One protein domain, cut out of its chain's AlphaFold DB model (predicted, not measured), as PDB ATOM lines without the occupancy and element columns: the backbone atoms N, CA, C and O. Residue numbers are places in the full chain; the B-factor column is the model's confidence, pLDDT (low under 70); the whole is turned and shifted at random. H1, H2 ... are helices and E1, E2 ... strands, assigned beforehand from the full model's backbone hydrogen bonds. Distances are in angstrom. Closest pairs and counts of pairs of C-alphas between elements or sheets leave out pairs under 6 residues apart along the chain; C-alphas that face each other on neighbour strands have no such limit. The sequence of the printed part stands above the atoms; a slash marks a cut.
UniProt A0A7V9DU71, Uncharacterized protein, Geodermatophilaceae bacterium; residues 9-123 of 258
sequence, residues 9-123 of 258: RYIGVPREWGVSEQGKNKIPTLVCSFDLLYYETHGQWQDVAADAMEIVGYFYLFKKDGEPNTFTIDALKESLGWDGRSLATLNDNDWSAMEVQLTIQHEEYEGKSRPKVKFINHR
ATOM      1  N   ARG A   9       9.451  13.657   9.534       96.25
ATOM      2  CA  ARG A   9       8.877  15.000   9.522       96.25
ATOM      3  C   ARG A   9       7.362  14.933   9.531       96.25
ATOM      4  O   ARG A   9       6.765  14.153   8.798       96.25
ATOM      5  N   TYR A  10       6.772  15.773  10.360       97.44
ATOM      6  CA  TYR A  10       5.336  15.933  10.487       97.44
ATOM      7  C   TYR A  10       4.984  17.407  10.338       97.44
ATOM      8  O   TYR A  10       5.774  18.265  10.724       97.44
ATOM      9  N   ILE A  11       3.791  17.692   9.833       98.00
ATOM     10  CA  ILE A  11       3.135  18.972  10.080       98.00
ATOM     11  C   ILE A  11       2.176  18.762  11.244       98.00
ATOM     12  O   ILE A  11       1.393  17.809  11.230       98.00
ATOM     13  N   GLY A  12       2.237  19.645  12.233       97.75
ATOM     14  CA  GLY A  12       1.274  19.683  13.326       97.75
ATOM     15  C   GLY A  12       0.817  21.097  13.653       97.75
ATOM     16  O   GLY A  12       1.395  22.075  13.175       97.75
ATOM     17  N   VAL A  13      -0.213  21.173  14.486       98.06
ATOM     18  CA  VAL A  13      -0.764  22.418  15.036       98.06
ATOM     19  C   VAL A  13      -0.631  22.409  16.562       98.06
ATOM     20  O   VAL A  13      -0.893  21.369  17.176       98.06
ATOM     21  N   PRO A  14      -0.181  23.509  17.198       98.19
ATOM     22  CA  PRO A  14      -0.184  23.646  18.650       98.19
ATOM     23  C   PRO A  14      -1.590  23.477  19.224       98.19
ATOM     24  O   PRO A  14      -2.548  24.060  18.724       98.19
ATOM     25  N   ARG A  15      -1.710  22.711  20.307       97.19
ATOM     26  CA  ARG A  15      -2.985  22.470  20.994       97.19
ATOM     27  C   ARG A  15      -3.018  23.050  22.399       97.19
ATOM     28  O   ARG A  15      -3.998  23.655  22.806       97.19
ATOM     29  N   GLU A  16      -1.948  22.817  23.141       97.44
ATOM     30  CA  GLU A  16      -1.766  23.306  24.500       97.44
ATOM     31  C   GLU A  16      -0.300  23.675  24.651       97.44
ATOM     32  O   GLU A  16       0.573  22.917  24.223       97.44
ATOM     33  N   TRP A  17      -0.008  24.824  25.243       98.12
ATOM     34  CA  TRP A  17       1.360  25.254  25.478       98.12
ATOM     35  C   TRP A  17       1.479  26.008  26.791       98.12
ATOM     36  O   TRP A  17       0.505  26.510  27.347       98.12
ATOM     37  N   GLY A  18       2.706  26.083  27.284       97.12
ATOM     38  CA  GLY A  18       3.037  26.901  28.433       97.12
ATOM     39  C   GLY A  18       4.535  26.950  28.673       97.12
ATOM     40  O   GLY A  18       5.291  26.045  28.294       97.12
ATOM     41  N   VAL A  19       4.977  28.017  29.327       96.19
ATOM     42  CA  VAL A  19       6.353  28.119  29.811       96.19
ATOM     43  C   VAL A  19       6.431  27.457  31.183       96.19
ATOM     44  O   VAL A  19       5.713  27.815  32.112       96.19
ATOM     45  N   SER A  20       7.320  26.478  31.320       95.38
ATOM     46  CA  SER A  20       7.544  25.757  32.574       95.38
ATOM     47  C   SER A  20       9.030  25.649  32.903       95.38
ATOM     48  O   SER A  20       9.898  25.777  32.037       95.38
ATOM     49  N   GLU A  21       9.331  25.381  34.169       92.88
ATOM     50  CA  GLU A  21      10.671  25.004  34.609       92.88
ATOM     51  C   GLU A  21      10.821  23.481  34.510       92.88
ATOM     52  O   GLU A  21      10.109  22.740  35.187       92.88
ATOM     53  N   GLN A  22      11.748  22.995  33.679       85.94
ATOM     54  CA  GLN A  22      11.950  21.555  33.477       85.94
ATOM     55  C   GLN A  22      13.273  21.047  34.063       85.94
ATOM     56  O   GLN A  22      14.312  21.718  34.041       85.94
ATOM     57  N   GLY A  23      13.235  19.802  34.548       79.00
ATOM     58  CA  GLY A  23      14.391  19.071  35.065       79.00
ATOM     59  C   GLY A  23      14.963  19.614  36.381       79.00
ATOM     60  O   GLY A  23      14.442  20.536  37.000       79.00
ATOM     61  N   LYS A  24      16.088  19.031  36.819       82.31
ATOM     62  CA  LYS A  24      16.753  19.408  38.085       82.31
ATOM     63  C   LYS A  24      17.258  20.853  38.100       82.31
ATOM     64  O   LYS A  24      17.358  21.448  39.164       82.31
ATOM     65  N   ASN A  25      17.571  21.393  36.924       86.75
ATOM     66  CA  ASN A  25      18.158  22.720  36.769       86.75
ATOM     67  C   ASN A  25      17.106  23.827  36.605       86.75
ATOM     68  O   ASN A  25      17.500  24.972  36.428       86.75
ATOM     69  N   LYS A  26      15.802  23.495  36.641       92.12
ATOM     70  CA  LYS A  26      14.693  24.457  36.525       92.12
ATOM     71  C   LYS A  26      14.840  25.410  35.336       92.12
ATOM     72  O   LYS A  26      14.683  26.620  35.451       92.12
ATOM     73  N   ILE A  27      15.200  24.854  34.181       94.44
ATOM     74  CA  ILE A  27      15.485  25.654  32.989       94.44
ATOM     75  C   ILE A  27      14.153  26.085  32.360       94.44
ATOM     76  O   ILE A  27      13.314  25.206  32.119       94.44
ATOM     77  N   PRO A  28      13.960  27.384  32.044       95.31
ATOM     78  CA  PRO A  28      12.782  27.845  31.320       95.31
ATOM     79  C   PRO A  28      12.636  27.113  29.985       95.31
ATOM     80  O   PRO A  28      13.542  27.104  29.145       95.31
ATOM     81  N   THR A  29      11.493  26.463  29.814       96.94
ATOM     82  CA  THR A  29      11.208  25.562  28.702       96.94
ATOM     83  C   THR A  29       9.796  25.827  28.216       96.94
ATOM     84  O   THR A  29       8.852  25.751  29.003       96.94
ATOM     85  N   LEU A  30       9.642  26.094  26.921       97.44
ATOM     86  CA  LEU A  30       8.325  26.024  26.301       97.44
ATOM     87  C   LEU A  30       7.962  24.548  26.147       97.44
ATOM     88  O   LEU A  30       8.682  23.784  25.494       97.44
ATOM     89  N   VAL A  31       6.858  24.152  26.764       97.94
ATOM     90  CA  VAL A  31       6.254  22.835  26.586       97.94
ATOM     91  C   VAL A  31       5.019  23.040  25.732       97.94
ATOM     92  O   VAL A  31       4.207  23.903  26.043       97.94
ATOM     93  N   CYS A  32       4.905  22.288  24.643       97.94
ATOM     94  CA  CYS A  32       3.792  22.419  23.709       97.94
ATOM     95  C   CYS A  32       3.337  21.035  23.252       97.94
ATOM     96  O   CYS A  32       4.164  20.244  22.789       97.94
ATOM     97  N   SER A  33       2.047  20.742  23.386       98.12
ATOM     98  CA  SER A  33       1.400  19.606  22.736       98.12
ATOM     99  C   SER A  33       0.975  19.992  21.325       98.12
ATOM    100  O   SER A  33       0.532  21.118  21.093       98.12
ATOM    101  N   PHE A  34       1.122  19.061  20.390       98.44
ATOM    102  CA  PHE A  34       0.774  19.243  18.988       98.44
ATOM    103  C   PHE A  34      -0.124  18.108  18.519       98.44
ATOM    104  O   PHE A  34       0.222  16.941  18.726       98.44
ATOM    105  N   ASP A  35      -1.197  18.449  17.808       98.12
ATOM    106  CA  ASP A  35      -1.934  17.487  16.990       98.12
ATOM    107  C   ASP A  35      -1.221  17.354  15.633       98.12
ATOM    108  O   ASP A  35      -0.864  18.352  15.000       98.12
ATOM    109  N   LEU A  36      -0.964  16.121  15.190       97.81
ATOM    110  CA  LEU A  36      -0.237  15.839  13.949       97.81
ATOM    111  C   LEU A  36      -1.215  15.667  12.782       97.81
ATOM    112  O   LEU A  36      -2.070  14.784  12.803       97.81
ATOM    113  N   LEU A  37      -1.050  16.492  11.748       97.25
ATOM    114  CA  LEU A  37      -1.943  16.554  10.588       97.25
ATOM    115  C   LEU A  37      -1.386  15.790   9.389       97.25
ATOM    116  O   LEU A  37      -2.101  15.024   8.752       97.25
ATOM    117  N   TYR A  38      -0.098  15.977   9.096       97.31
ATOM    118  CA  TYR A  38       0.552  15.355   7.945       97.31
ATOM    119  C   TYR A  38       1.858  14.680   8.347       97.31
ATOM    120  O   TYR A  38       2.571  15.167   9.223       97.31
ATOM    121  N   TYR A  39       2.199  13.589   7.669       96.81
ATOM    122  CA  TYR A  39       3.481  12.901   7.784       96.81
ATOM    123  C   TYR A  39       4.181  12.867   6.427       96.81
ATOM    124  O   TYR A  39       3.575  12.523   5.411       96.81
ATOM    125  N   GLU A  40       5.461  13.226   6.392       94.94
ATOM    126  CA  GLU A  40       6.227  13.196   5.154       94.94
ATOM    127  C   GLU A  40       6.751  11.786   4.866       94.94
ATOM    128  O   GLU A  40       7.547  11.224   5.622       94.94
ATOM    129  N   THR A  41       6.373  11.245   3.710       93.31
ATOM    130  CA  THR A  41       6.880   9.970   3.200       93.31
ATOM    131  C   THR A  41       7.367  10.157   1.767       93.31
ATOM    132  O   THR A  41       6.621  10.604   0.901       93.31
ATOM    133  N   HIS A  42       8.637   9.837   1.502       88.56
ATOM    134  CA  HIS A  42       9.252   9.965   0.169       88.56
ATOM    135  C   HIS A  42       9.089  11.358  -0.479       88.56
ATOM    136  O   HIS A  42       8.905  11.472  -1.689       88.56
ATOM    137  N   GLY A  43       9.164  12.425   0.325       87.81
ATOM    138  CA  GLY A  43       9.028  13.807  -0.151       87.81
ATOM    139  C   GLY A  43       7.593  14.225  -0.483       87.81
ATOM    140  O   GLY A  43       7.396  15.240  -1.146       87.81
ATOM    141  N   GLN A  44       6.599  13.439  -0.071       92.00
ATOM    142  CA  GLN A  44       5.180  13.755  -0.197       92.00
ATOM    143  C   GLN A  44       4.546  13.809   1.192       92.00
ATOM    144  O   GLN A  44       4.875  13.005   2.064       92.00
ATOM    145  N   TRP A  45       3.624  14.746   1.393       94.94
ATOM    146  CA  TRP A  45       2.861  14.860   2.633       94.94
ATOM    147  C   TRP A  45       1.624  13.967   2.569       94.94
ATOM    148  O   TRP A  45       0.791  14.114   1.675       94.94
ATOM    149  N   GLN A  46       1.509  13.044   3.518       96.44
ATOM    150  CA  GLN A  46       0.353  12.172   3.688       96.44
ATOM    151  C   GLN A  46      -0.487  12.664   4.866       96.44
ATOM    152  O   GLN A  46       0.059  12.907   5.938       96.44
ATOM    153  N   ASP A  47      -1.801  12.790   4.675       96.75
ATOM    154  CA  ASP A  47      -2.744  13.095   5.757       96.75
ATOM    155  C   ASP A  47      -2.776  11.941   6.771       96.75
ATOM    156  O   ASP A  47      -2.954  10.774   6.407       96.75
ATOM    157  N   VAL A  48      -2.562  12.283   8.038       96.62
ATOM    158  CA  VAL A  48      -2.594  11.366   9.180       96.62
ATOM    159  C   VAL A  48      -3.494  11.877  10.310       96.62
ATOM    160  O   VAL A  48      -3.486  11.303  11.400       96.62
ATOM    161  N   ALA A  49      -4.301  12.914  10.067       94.69
ATOM    162  CA  ALA A  49      -5.155  13.526  11.084       94.69
ATOM    163  C   ALA A  49      -6.183  12.532  11.658       94.69
ATOM    164  O   ALA A  49      -6.506  12.576  12.845       94.69
ATOM    165  N   ALA A  50      -6.646  11.577  10.841       93.56
ATOM    166  CA  ALA A  50      -7.585  10.530  11.255       93.56
ATOM    167  C   ALA A  50      -7.029   9.587  12.342       93.56
ATOM    168  O   ALA A  50      -7.807   8.996  13.092       93.56
ATOM    169  N   ASP A  51      -5.702   9.470  12.467       94.94
ATOM    170  CA  ASP A  51      -5.064   8.656  13.509       94.94
ATOM    171  C   ASP A  51      -5.067   9.362  14.884       94.94
ATOM    172  O   ASP A  51      -4.697   8.746  15.894       94.94
ATOM    173  N   ALA A  52      -5.486  10.637  14.933       95.38
ATOM    174  CA  ALA A  52      -5.522  11.487  16.124       95.38
ATOM    175  C   ALA A  52      -4.191  11.458  16.895       95.38
ATOM    176  O   ALA A  52      -4.158  11.295  18.121       95.38
ATOM    177  N   MET A  53      -3.083  11.517  16.147       97.00
ATOM    178  CA  MET A  53      -1.747  11.455  16.718       97.00
ATOM    179  C   MET A  53      -1.376  12.777  17.381       97.00
ATOM    180  O   MET A  53      -1.630  13.850  16.844       97.00
ATOM    181  N   GLU A  54      -0.720  12.677  18.527       97.31
ATOM    182  CA  GLU A  54      -0.351  13.810  19.360       97.31
ATOM    183  C   GLU A  54       1.060  13.598  19.926       97.31
ATOM    184  O   GLU A  54       1.471  12.472  20.240       97.31
ATOM    185  N   ILE A  55       1.827  14.684  20.038       97.88
ATOM    186  CA  ILE A  55       3.179  14.669  20.602       97.88
ATOM    187  C   ILE A  55       3.439  15.926  21.430       97.88
ATOM    188  O   ILE A  55       3.050  17.025  21.050       97.88
ATOM    189  N   VAL A  56       4.171  15.771  22.533       98.06
ATOM    190  CA  VAL A  56       4.635  16.901  23.349       98.06
ATOM    191  C   VAL A  56       6.086  17.236  23.004       98.06
ATOM    192  O   VAL A  56       6.984  16.393  23.117       98.06
ATOM    193  N   GLY A  57       6.317  18.476  22.587       97.25
ATOM    194  CA  GLY A  57       7.635  19.066  22.390       97.25
ATOM    195  C   GLY A  57       8.128  19.797  23.639       97.25
ATOM    196  O   GLY A  57       7.355  20.447  24.339       97.25
ATOM    197  N   TYR A  58       9.435  19.700  23.894       97.25
ATOM    198  CA  TYR A  58      10.120  20.397  24.985       97.25
ATOM    199  C   TYR A  58      11.233  21.262  24.395       97.25
ATOM    200  O   TYR A  58      12.250  20.741  23.926       97.25
ATOM    201  N   PHE A  59      11.046  22.577  24.427       97.06
ATOM    202  CA  PHE A  59      11.931  23.549  23.795       97.06
ATOM    203  C   PHE A  59      12.647  24.375  24.866       97.06
ATOM    204  O   PHE A  59      12.117  25.352  25.393       97.06
ATOM    205  N   TYR A  60      13.859  23.943  25.223       96.44
ATOM    206  CA  TYR A  60      14.683  24.607  26.234       96.44
ATOM    207  C   TYR A  60      15.171  25.961  25.718       96.44
ATOM    208  O   TYR A  60      15.938  26.014  24.753       96.44
ATOM    209  N   LEU A  61      14.749  27.042  26.375       95.88
ATOM    210  CA  LEU A  61      15.062  28.417  25.968       95.88
ATOM    211  C   LEU A  61      16.460  28.846  26.419       95.88
ATOM    212  O   LEU A  61      17.087  29.695  25.793       95.88
ATOM    213  N   PHE A  62      16.969  28.208  27.471       95.50
ATOM    214  CA  PHE A  62      18.312  28.408  27.997       95.50
ATOM    215  C   PHE A  62      19.052  27.075  28.087       95.50
ATOM    216  O   PHE A  62      18.458  25.997  28.170       95.50
ATOM    217  N   LYS A  63      20.376  27.143  28.054       93.81
ATOM    218  CA  LYS A  63      21.271  26.016  28.303       93.81
ATOM    219  C   LYS A  63      21.478  25.836  29.810       93.81
ATOM    220  O   LYS A  63      21.041  26.636  30.633       93.81
ATOM    221  N   LYS A  64      22.164  24.754  30.195       92.25
ATOM    222  CA  LYS A  64      22.452  24.448  31.610       92.25
ATOM    223  C   LYS A  64      23.370  25.469  32.290       92.25
ATOM    224  O   LYS A  64      23.365  25.532  33.512       92.25
ATOM    225  N   ASP A  65      24.163  26.197  31.513       92.44
ATOM    226  CA  ASP A  65      25.055  27.273  31.958       92.44
ATOM    227  C   ASP A  65      24.331  28.626  32.110       92.44
ATOM    228  O   ASP A  65      24.940  29.586  32.567       92.44
ATOM    229  N   GLY A  66      23.037  28.692  31.776       90.81
ATOM    230  CA  GLY A  66      22.235  29.914  31.823       90.81
ATOM    231  C   GLY A  66      22.303  30.755  30.549       90.81
ATOM    232  O   GLY A  66      21.572  31.736  30.445       90.81
ATOM    233  N   GLU A  67      23.112  30.369  29.558       95.44
ATOM    234  CA  GLU A  67      23.179  31.082  28.284       95.44
ATOM    235  C   GLU A  67      21.929  30.812  27.429       95.44
ATOM    236  O   GLU A  67      21.406  29.687  27.429       95.44
ATOM    237  N   PRO A  68      21.448  31.797  26.648       93.62
ATOM    238  CA  PRO A  68      20.339  31.592  25.730       93.62
ATOM    239  C   PRO A  68      20.618  30.465  24.731       93.62
ATOM    240  O   PRO A  68      21.685  30.366  24.113       93.62
ATOM    241  N   ASN A  69      19.619  29.615  24.521       95.81
ATOM    242  CA  ASN A  69      19.640  28.624  23.459       95.81
ATOM    243  C   ASN A  69      19.140  29.267  22.158       95.81
ATOM    244  O   ASN A  69      17.994  29.074  21.751       95.81
ATOM    245  N   THR A  70      20.011  30.057  21.525       94.94
ATOM    246  CA  THR A  70      19.685  30.857  20.330       94.94
ATOM    247  C   THR A  70      19.071  30.028  19.209       94.94
ATOM    248  O   THR A  70      18.097  30.459  18.613       94.94
ATOM    249  N   PHE A  71      19.548  28.799  18.999       94.56
ATOM    250  CA  PHE A  71      18.987  27.889  18.001       94.56
ATOM    251  C   PHE A  71      17.498  27.597  18.241       94.56
ATOM    252  O   PHE A  71      16.689  27.681  17.323       94.56
ATOM    253  N   THR A  72      17.115  27.278  19.480       96.06
ATOM    254  CA  THR A  72      15.708  27.032  19.822       96.06
ATOM    255  C   THR A  72      14.889  28.317  19.786       96.06
ATOM    256  O   THR A  72      13.757  28.292  19.315       96.06
ATOM    257  N   ILE A  73      15.449  29.437  20.243       95.81
ATOM    258  CA  ILE A  73      14.767  30.736  20.214       95.81
ATOM    259  C   ILE A  73      14.464  31.153  18.772       95.81
ATOM    260  O   ILE A  73      13.322  31.486  18.469       95.81
ATOM    261  N   ASP A  74      15.445  31.097  17.873       94.75
ATOM    262  CA  ASP A  74      15.259  31.467  16.469       94.75
ATOM    263  C   ASP A  74      14.280  30.522  15.765       94.75
ATOM    264  O   ASP A  74      13.375  30.993  15.080       94.75
ATOM    265  N   ALA A  75      14.349  29.216  16.044       96.12
ATOM    266  CA  ALA A  75      13.373  28.254  15.544       96.12
ATOM    267  C   ALA A  75      11.934  28.581  15.984       96.12
ATOM    268  O   ALA A  75      11.009  28.502  15.176       96.12
ATOM    269  N   LEU A  76      11.719  28.982  17.243       96.69
ATOM    270  CA  LEU A  76      10.398  29.388  17.745       96.69
ATOM    271  C   LEU A  76       9.917  30.701  17.116       96.69
ATOM    272  O   LEU A  76       8.742  30.821  16.774       96.69
ATOM    273  N   LYS A  77      10.817  31.668  16.914       95.50
ATOM    274  CA  LYS A  77      10.492  32.929  16.235       95.50
ATOM    275  C   LYS A  77      10.061  32.687  14.788       95.50
ATOM    276  O   LYS A  77       9.072  33.254  14.341       95.50
ATOM    277  N   GLU A  78      10.771  31.824  14.069       94.69
ATOM    278  CA  GLU A  78      10.457  31.500  12.673       94.69
ATOM    279  C   GLU A  78       9.192  30.647  12.526       94.69
ATOM    280  O   GLU A  78       8.427  30.846  11.584       94.69
ATOM    281  N   SER A  79       8.969  29.696  13.437       96.25
ATOM    282  CA  SER A  79       7.851  28.748  13.343       96.25
ATOM    283  C   SER A  79       6.535  29.289  13.890       96.25
ATOM    284  O   SER A  79       5.501  29.079  13.266       96.25
ATOM    285  N   LEU A  80       6.568  29.982  15.029       95.69
ATOM    286  CA  LEU A  80       5.371  30.491  15.702       95.69
ATOM    287  C   LEU A  80       5.167  31.994  15.480       95.69
ATOM    288  O   LEU A  80       4.100  32.510  15.771       95.69
ATOM    289  N   GLY A  81       6.172  32.719  14.979       92.94
ATOM    290  CA  GLY A  81       6.109  34.181  14.891       92.94
ATOM    291  C   GLY A  81       6.337  34.883  16.233       92.94
ATOM    292  O   GLY A  81       5.995  36.055  16.376       92.94
ATOM    293  N   TRP A  82       6.907  34.190  17.226       94.69
ATOM    294  CA  TRP A  82       7.283  34.803  18.499       94.69
ATOM    295  C   TRP A  82       8.316  35.921  18.291       94.69
ATOM    296  O   TRP A  82       9.184  35.833  17.426       94.69
ATOM    297  N   ASP A  83       8.254  36.978  19.102       88.06
ATOM    298  CA  ASP A  83       9.166  38.123  19.001       88.06
ATOM    299  C   ASP A  83      10.516  37.897  19.708       88.06
ATOM    300  O   ASP A  83      11.477  38.640  19.482       88.06
ATOM    301  N   GLY A  84      10.603  36.865  20.554       91.25
ATOM    302  CA  GLY A  84      11.792  36.532  21.337       91.25
ATOM    303  C   GLY A  84      12.054  37.469  22.518       91.25
ATOM    304  O   GLY A  84      13.160  37.448  23.058       91.25
ATOM    305  N   ARG A  85      11.094  38.324  22.904       88.12
ATOM    306  CA  ARG A  85      11.314  39.378  23.912       88.12
ATOM    307  C   ARG A  85      10.838  39.004  25.307       88.12
ATOM    308  O   ARG A  85      11.424  39.465  26.283       88.12
ATOM    309  N   SER A  86       9.774  38.209  25.415       91.69
ATOM    310  CA  SER A  86       9.139  37.904  26.698       91.69
ATOM    311  C   SER A  86       8.674  36.454  26.784       91.69
ATOM    312  O   SER A  86       8.118  35.901  25.839       91.69
ATOM    313  N   LEU A  87       8.876  35.841  27.952       92.44
ATOM    314  CA  LEU A  87       8.303  34.529  28.260       92.44
ATOM    315  C   LEU A  87       6.785  34.606  28.457       92.44
ATOM    316  O   LEU A  87       6.099  33.635  28.167       92.44
ATOM    317  N   ALA A  88       6.263  35.753  28.904       92.69
ATOM    318  CA  ALA A  88       4.823  35.957  29.044       92.69
ATOM    319  C   ALA A  88       4.138  35.967  27.671       92.69
ATOM    320  O   ALA A  88       3.159  35.263  27.484       92.69
ATOM    321  N   THR A  89       4.712  36.652  26.670       90.06
ATOM    322  CA  THR A  89       4.160  36.613  25.301       90.06
ATOM    323  C   THR A  89       4.224  35.210  24.711       90.06
ATOM    324  O   THR A  89       3.305  34.791  24.022       90.06
ATOM    325  N   LEU A  90       5.276  34.447  25.019       91.50
ATOM    326  CA  LEU A  90       5.374  33.051  24.596       91.50
ATOM    327  C   LEU A  90       4.304  32.152  25.244       91.50
ATOM    328  O   LEU A  90       3.859  31.194  24.616       91.50
ATOM    329  N   ASN A  91       3.910  32.457  26.483       94.44
ATOM    330  CA  ASN A  91       2.909  31.717  27.248       94.44
ATOM    331  C   ASN A  91       1.469  32.087  26.858       94.44
ATOM    332  O   ASN A  91       0.632  31.201  26.729       94.44
ATOM    333  N   ASP A  92       1.199  33.378  26.674       92.50
ATOM    334  CA  ASP A  92      -0.161  33.921  26.630       92.50
ATOM    335  C   ASP A  92      -0.688  34.130  25.203       92.50
ATOM    336  O   ASP A  92      -1.898  34.229  25.006       92.50
ATOM    337  N   ASN A  93       0.194  34.202  24.199       94.75
ATOM    338  CA  ASN A  93      -0.231  34.311  22.805       94.75
ATOM    339  C   ASN A  93      -0.940  33.037  22.332       94.75
ATOM    340  O   ASN A  93      -0.581  31.928  22.729       94.75
ATOM    341  N   ASP A  94      -1.896  33.210  21.418       96.44
ATOM    342  CA  ASP A  94      -2.579  32.102  20.757       96.44
ATOM    343  C   ASP A  94      -1.778  31.585  19.555       96.44
ATOM    344  O   ASP A  94      -1.594  32.281  18.555       96.44
ATOM    345  N   TRP A  95      -1.307  30.342  19.663       96.69
ATOM    346  CA  TRP A  95      -0.576  29.644  18.606       96.69
ATOM    347  C   TRP A  95      -1.413  28.558  17.918       96.69
ATOM    348  O   TRP A  95      -0.899  27.873  17.035       96.69
ATOM    349  N   SER A  96      -2.685  28.385  18.294       96.50
ATOM    350  CA  SER A  96      -3.530  27.267  17.840       96.50
ATOM    351  C   SER A  96      -3.793  27.254  16.331       96.50
ATOM    352  O   SER A  96      -4.012  26.195  15.746       96.50
ATOM    353  N   ALA A  97      -3.716  28.418  15.679       94.62
ATOM    354  CA  ALA A  97      -3.872  28.563  14.233       94.62
ATOM    355  C   ALA A  97      -2.571  28.347  13.434       94.62
ATOM    356  O   ALA A  97      -2.594  28.399  12.203       94.62
ATOM    357  N   MET A  98      -1.428  28.148  14.100       96.00
ATOM    358  CA  MET A  98      -0.131  28.022  13.433       96.00
ATOM    359  C   MET A  98       0.130  26.580  13.014       96.00
ATOM    360  O   MET A  98       0.065  25.658  13.819       96.00
ATOM    361  N   GLU A  99       0.517  26.382  11.759       97.31
ATOM    362  CA  GLU A  99       1.002  25.091  11.285       97.31
ATOM    363  C   GLU A  99       2.532  25.082  11.302       97.31
ATOM    364  O   GLU A  99       3.186  25.964  10.740       97.31
ATOM    365  N   VAL A 100       3.123  24.067  11.929       97.81
ATOM    366  CA  VAL A 100       4.578  23.952  12.086       97.81
ATOM    367  C   VAL A 100       5.088  22.614  11.577       97.81
ATOM    368  O   VAL A 100       4.404  21.595  11.661       97.81
ATOM    369  N   GLN A 101       6.325  22.604  11.081       97.75
ATOM    370  CA  GLN A 101       7.024  21.378  10.719       97.75
ATOM    371  C   GLN A 101       7.828  20.859  11.915       97.75
ATOM    372  O   GLN A 101       8.796  21.482  12.359       97.75
ATOM    373  N   LEU A 102       7.472  19.673  12.396       97.69
ATOM    374  CA  LEU A 102       8.131  18.973  13.491       97.69
ATOM    375  C   LEU A 102       9.020  17.857  12.944       97.69
ATOM    376  O   LEU A 102       8.571  17.011  12.173       97.69
ATOM    377  N   THR A 103      10.267  17.799  13.400       96.75
ATOM    378  CA  THR A 103      11.126  16.627  13.181       96.75
ATOM    379  C   THR A 103      11.075  15.756  14.425       96.75
ATOM    380  O   THR A 103      11.571  16.157  15.477       96.75
ATOM    381  N   ILE A 104      10.505  14.563  14.310       97.06
ATOM    382  CA  ILE A 104      10.350  13.604  15.404       97.06
ATOM    383  C   ILE A 104      11.405  12.509  15.260       97.06
ATOM    384  O   ILE A 104      11.555  11.907  14.199       97.06
ATOM    385  N   GLN A 105      12.136  12.232  16.335       96.19
ATOM    386  CA  GLN A 105      13.105  11.141  16.400       96.19
ATOM    387  C   GLN A 105      12.804  10.236  17.588       96.19
ATOM    388  O   GLN A 105      12.307  10.681  18.619       96.19
ATOM    389  N   HIS A 106      13.111   8.955  17.428       93.62
ATOM    390  CA  HIS A 106      13.047   7.995  18.516       93.62
ATOM    391  C   HIS A 106      14.363   8.056  19.290       93.62
ATOM    392  O   HIS A 106      15.416   7.737  18.739       93.62
ATOM    393  N   GLU A 107      14.309   8.501  20.543       93.50
ATOM    394  CA  GLU A 107      15.452   8.448  21.455       93.50
ATOM    395  C   GLU A 107      15.303   7.216  22.353       93.50
ATOM    396  O   GLU A 107      14.247   6.982  22.947       93.50
ATOM    397  N   GLU A 108      16.361   6.410  22.442       93.25
ATOM    398  CA  GLU A 108      16.425   5.277  23.358       93.25
ATOM    399  C   GLU A 108      17.009   5.730  24.695       93.25
ATOM    400  O   GLU A 108      18.104   6.291  24.764       93.25
ATOM    401  N   TYR A 109      16.268   5.492  25.772       91.00
ATOM    402  CA  TYR A 109      16.705   5.773  27.131       91.00
ATOM    403  C   TYR A 109      16.332   4.592  28.026       91.00
ATOM    404  O   TYR A 109      15.169   4.191  28.073       91.00
ATOM    405  N   GLU A 110      17.321   4.015  28.715       91.25
ATOM    406  CA  GLU A 110      17.146   2.834  29.581       91.25
ATOM    407  C   GLU A 110      16.431   1.659  28.873       91.25
ATOM    408  O   GLU A 110      15.528   1.031  29.426       91.25
ATOM    409  N   GLY A 111      16.799   1.389  27.614       92.62
ATOM    410  CA  GLY A 111      16.205   0.317  26.800       92.62
ATOM    411  C   GLY A 111      14.765   0.584  26.349       92.62
ATOM    412  O   GLY A 111      14.107  -0.305  25.810       92.62
ATOM    413  N   LYS A 112      14.239   1.794  26.584       92.56
ATOM    414  CA  LYS A 112      12.918   2.230  26.123       92.56
ATOM    415  C   LYS A 112      13.090   3.286  25.041       92.56
ATOM    416  O   LYS A 112      13.595   4.375  25.300       92.56
ATOM    417  N   SER A 113      12.625   2.972  23.837       92.94
ATOM    418  CA  SER A 113      12.527   3.932  22.738       92.94
ATOM    419  C   SER A 113      11.286   4.802  22.918       92.94
ATOM    420  O   SER A 113      10.190   4.280  23.142       92.94
ATOM    421  N   ARG A 114      11.446   6.127  22.862       94.38
ATOM    422  CA  ARG A 114      10.332   7.083  22.928       94.38
ATOM    423  C   ARG A 114      10.442   8.105  21.798       94.38
ATOM    424  O   ARG A 114      11.533   8.640  21.584       94.38
ATOM    425  N   PRO A 115       9.340   8.413  21.093       96.50
ATOM    426  CA  PRO A 115       9.341   9.503  20.134       96.50
ATOM    427  C   PRO A 115       9.498  10.834  20.869       96.50
ATOM    428  O   PRO A 115       8.915  11.055  21.933       96.50
ATOM    429  N   LYS A 116      10.291  11.726  20.287       96.69
ATOM    430  CA  LYS A 116      10.563  13.055  20.819       96.69
ATOM    431  C   LYS A 116      10.691  14.056  19.685       96.69
ATOM    432  O   LYS A 116      11.313  13.774  18.660       96.69
ATOM    433  N   VAL A 117      10.139  15.247  19.892       97.44
ATOM    434  CA  VAL A 117      10.347  16.379  18.985       97.44
ATOM    435  C   VAL A 117      11.801  16.829  19.094       97.44
ATOM    436  O   VAL A 117      12.258  17.256  20.155       97.44
ATOM    437  N   LYS A 118      12.540  16.704  17.993       96.19
ATOM    438  CA  LYS A 118      13.936  17.123  17.882       96.19
ATOM    439  C   LYS A 118      14.057  18.577  17.446       96.19
ATOM    440  O   LYS A 118      14.876  19.306  17.997       96.19
ATOM    441  N   PHE A 119      13.246  18.971  16.468       94.19
ATOM    442  CA  PHE A 119      13.247  20.305  15.874       94.19
ATOM    443  C   PHE A 119      11.820  20.767  15.593       94.19
ATOM    444  O   PHE A 119      10.965  19.948  15.252       94.19
ATOM    445  N   ILE A 120      11.608  22.076  15.698       96.88
ATOM    446  CA  ILE A 120      10.422  22.790  15.230       96.88
ATOM    447  C   ILE A 120      10.878  23.784  14.167       96.88
ATOM    448  O   ILE A 120      11.921  24.410  14.327       96.88
ATOM    449  N   ASN A 121      10.141  23.888  13.070       96.25
ATOM    450  CA  ASN A 121      10.415  24.825  11.990       96.25
ATOM    451  C   ASN A 121       9.093  25.381  11.453       96.25
ATOM    452  O   ASN A 121       8.023  24.829  11.719       96.25
ATOM    453  N   HIS A 122       9.171  26.444  10.658       94.69
ATOM    454  CA  HIS A 122       8.055  26.892   9.825       94.69
ATOM    455  C   HIS A 122       7.510  25.740   8.952       94.69
ATOM    456  O   HIS A 122       8.286  24.882   8.522       94.69
ATOM    457  N   ARG A 123       6.198  25.730   8.666       93.62
ATOM    458  CA  ARG A 123       5.507  24.698   7.862       93.62
ATOM    459  C   ARG A 123       6.270  24.296   6.596       93.62
ATOM    460  O   ARG A 123       6.525  23.118   6.381       93.62
TER     461      ARG A 123
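Overview. This is residues 9 to 123 of the 258 residues of an uncharacterized protein of Geodermatophilaceae bacterium (UniProt A0A7V9DU71). A small, nearly closed barrel is made by a strongly twisted sheet, with E1, E2, E4, E5 and E6 round it; H1 and H2 both pack on the same face of this sheet. The tips of two hairpins, E2 with E3 and E5 with E6, reach out from the barrel. The printed part has 115 residues, in the order E1 E2 E3 E4 H1 H2 E5 E6, its class mixed. The branched sheet's neighbour pairs are antiparallel, and E1 E2 E3 form a meander, each strand the antiparallel neighbour of the one before. The whole is compact, radius of gyration of the C-alphas 14.4 A, spanning 39 by 37 by 22 A.

Arrangement. E1, residues 9 to 22, bends by 93 degrees at residue 13 and forms a hairpin with E2, residues 27 to 41 (N 20 to O 29, 2.9 A). E2 bends by 82 degrees at residue 37; on its other side are E3, residues 44 to 47 (N 39 to O 46, 2.8 A), and E4, residues 54 to 60 (N 32 to O 57, 3.1 A). E5, residues 100 to 109, is on the other side of E1 (N 10 to O 102, 2.8 A) and forms a hairpin with E6, residues 112 to 122 (N 105 to O 116, 2.9 A). The closest C-alphas of E4 and E6, Gly 57 and Val 117, are 5.1 A apart. H1, residues 70 to 80, is on the sheet; its closest C-alpha pair with E6 is Ser 79 and His 122, 4.0 A. H2, residues 87 to 92, is over E1 at a height over the sheet of 7.5 A; its closest C-alpha pair with E1 is Asn 91 and Gly 18, 5.0 A. In H1 and H2 every O i to N i+4 pair is within hydrogen-bond range.

Along the chain. E1 begins at C-alpha 9 (8.877, 15.000, 9.522) and is 25.0 A long. E2 is 34.7 A, E4 19.7 A, H1 15.0 A, E5 26.5 A and E6 30.0 A; E3 and H2 are shorter. E6 ends at C-alpha 122 (8.055, 26.892, 9.825).

Size, cuts and confidence. The C-alphas of Ala 50 and Asp 65, the two farthest apart, are 42.1 A apart. The printed part has no cut, and no link is long. Mean pLDDT of the printed part is 94.8, and no printed residue is under 70.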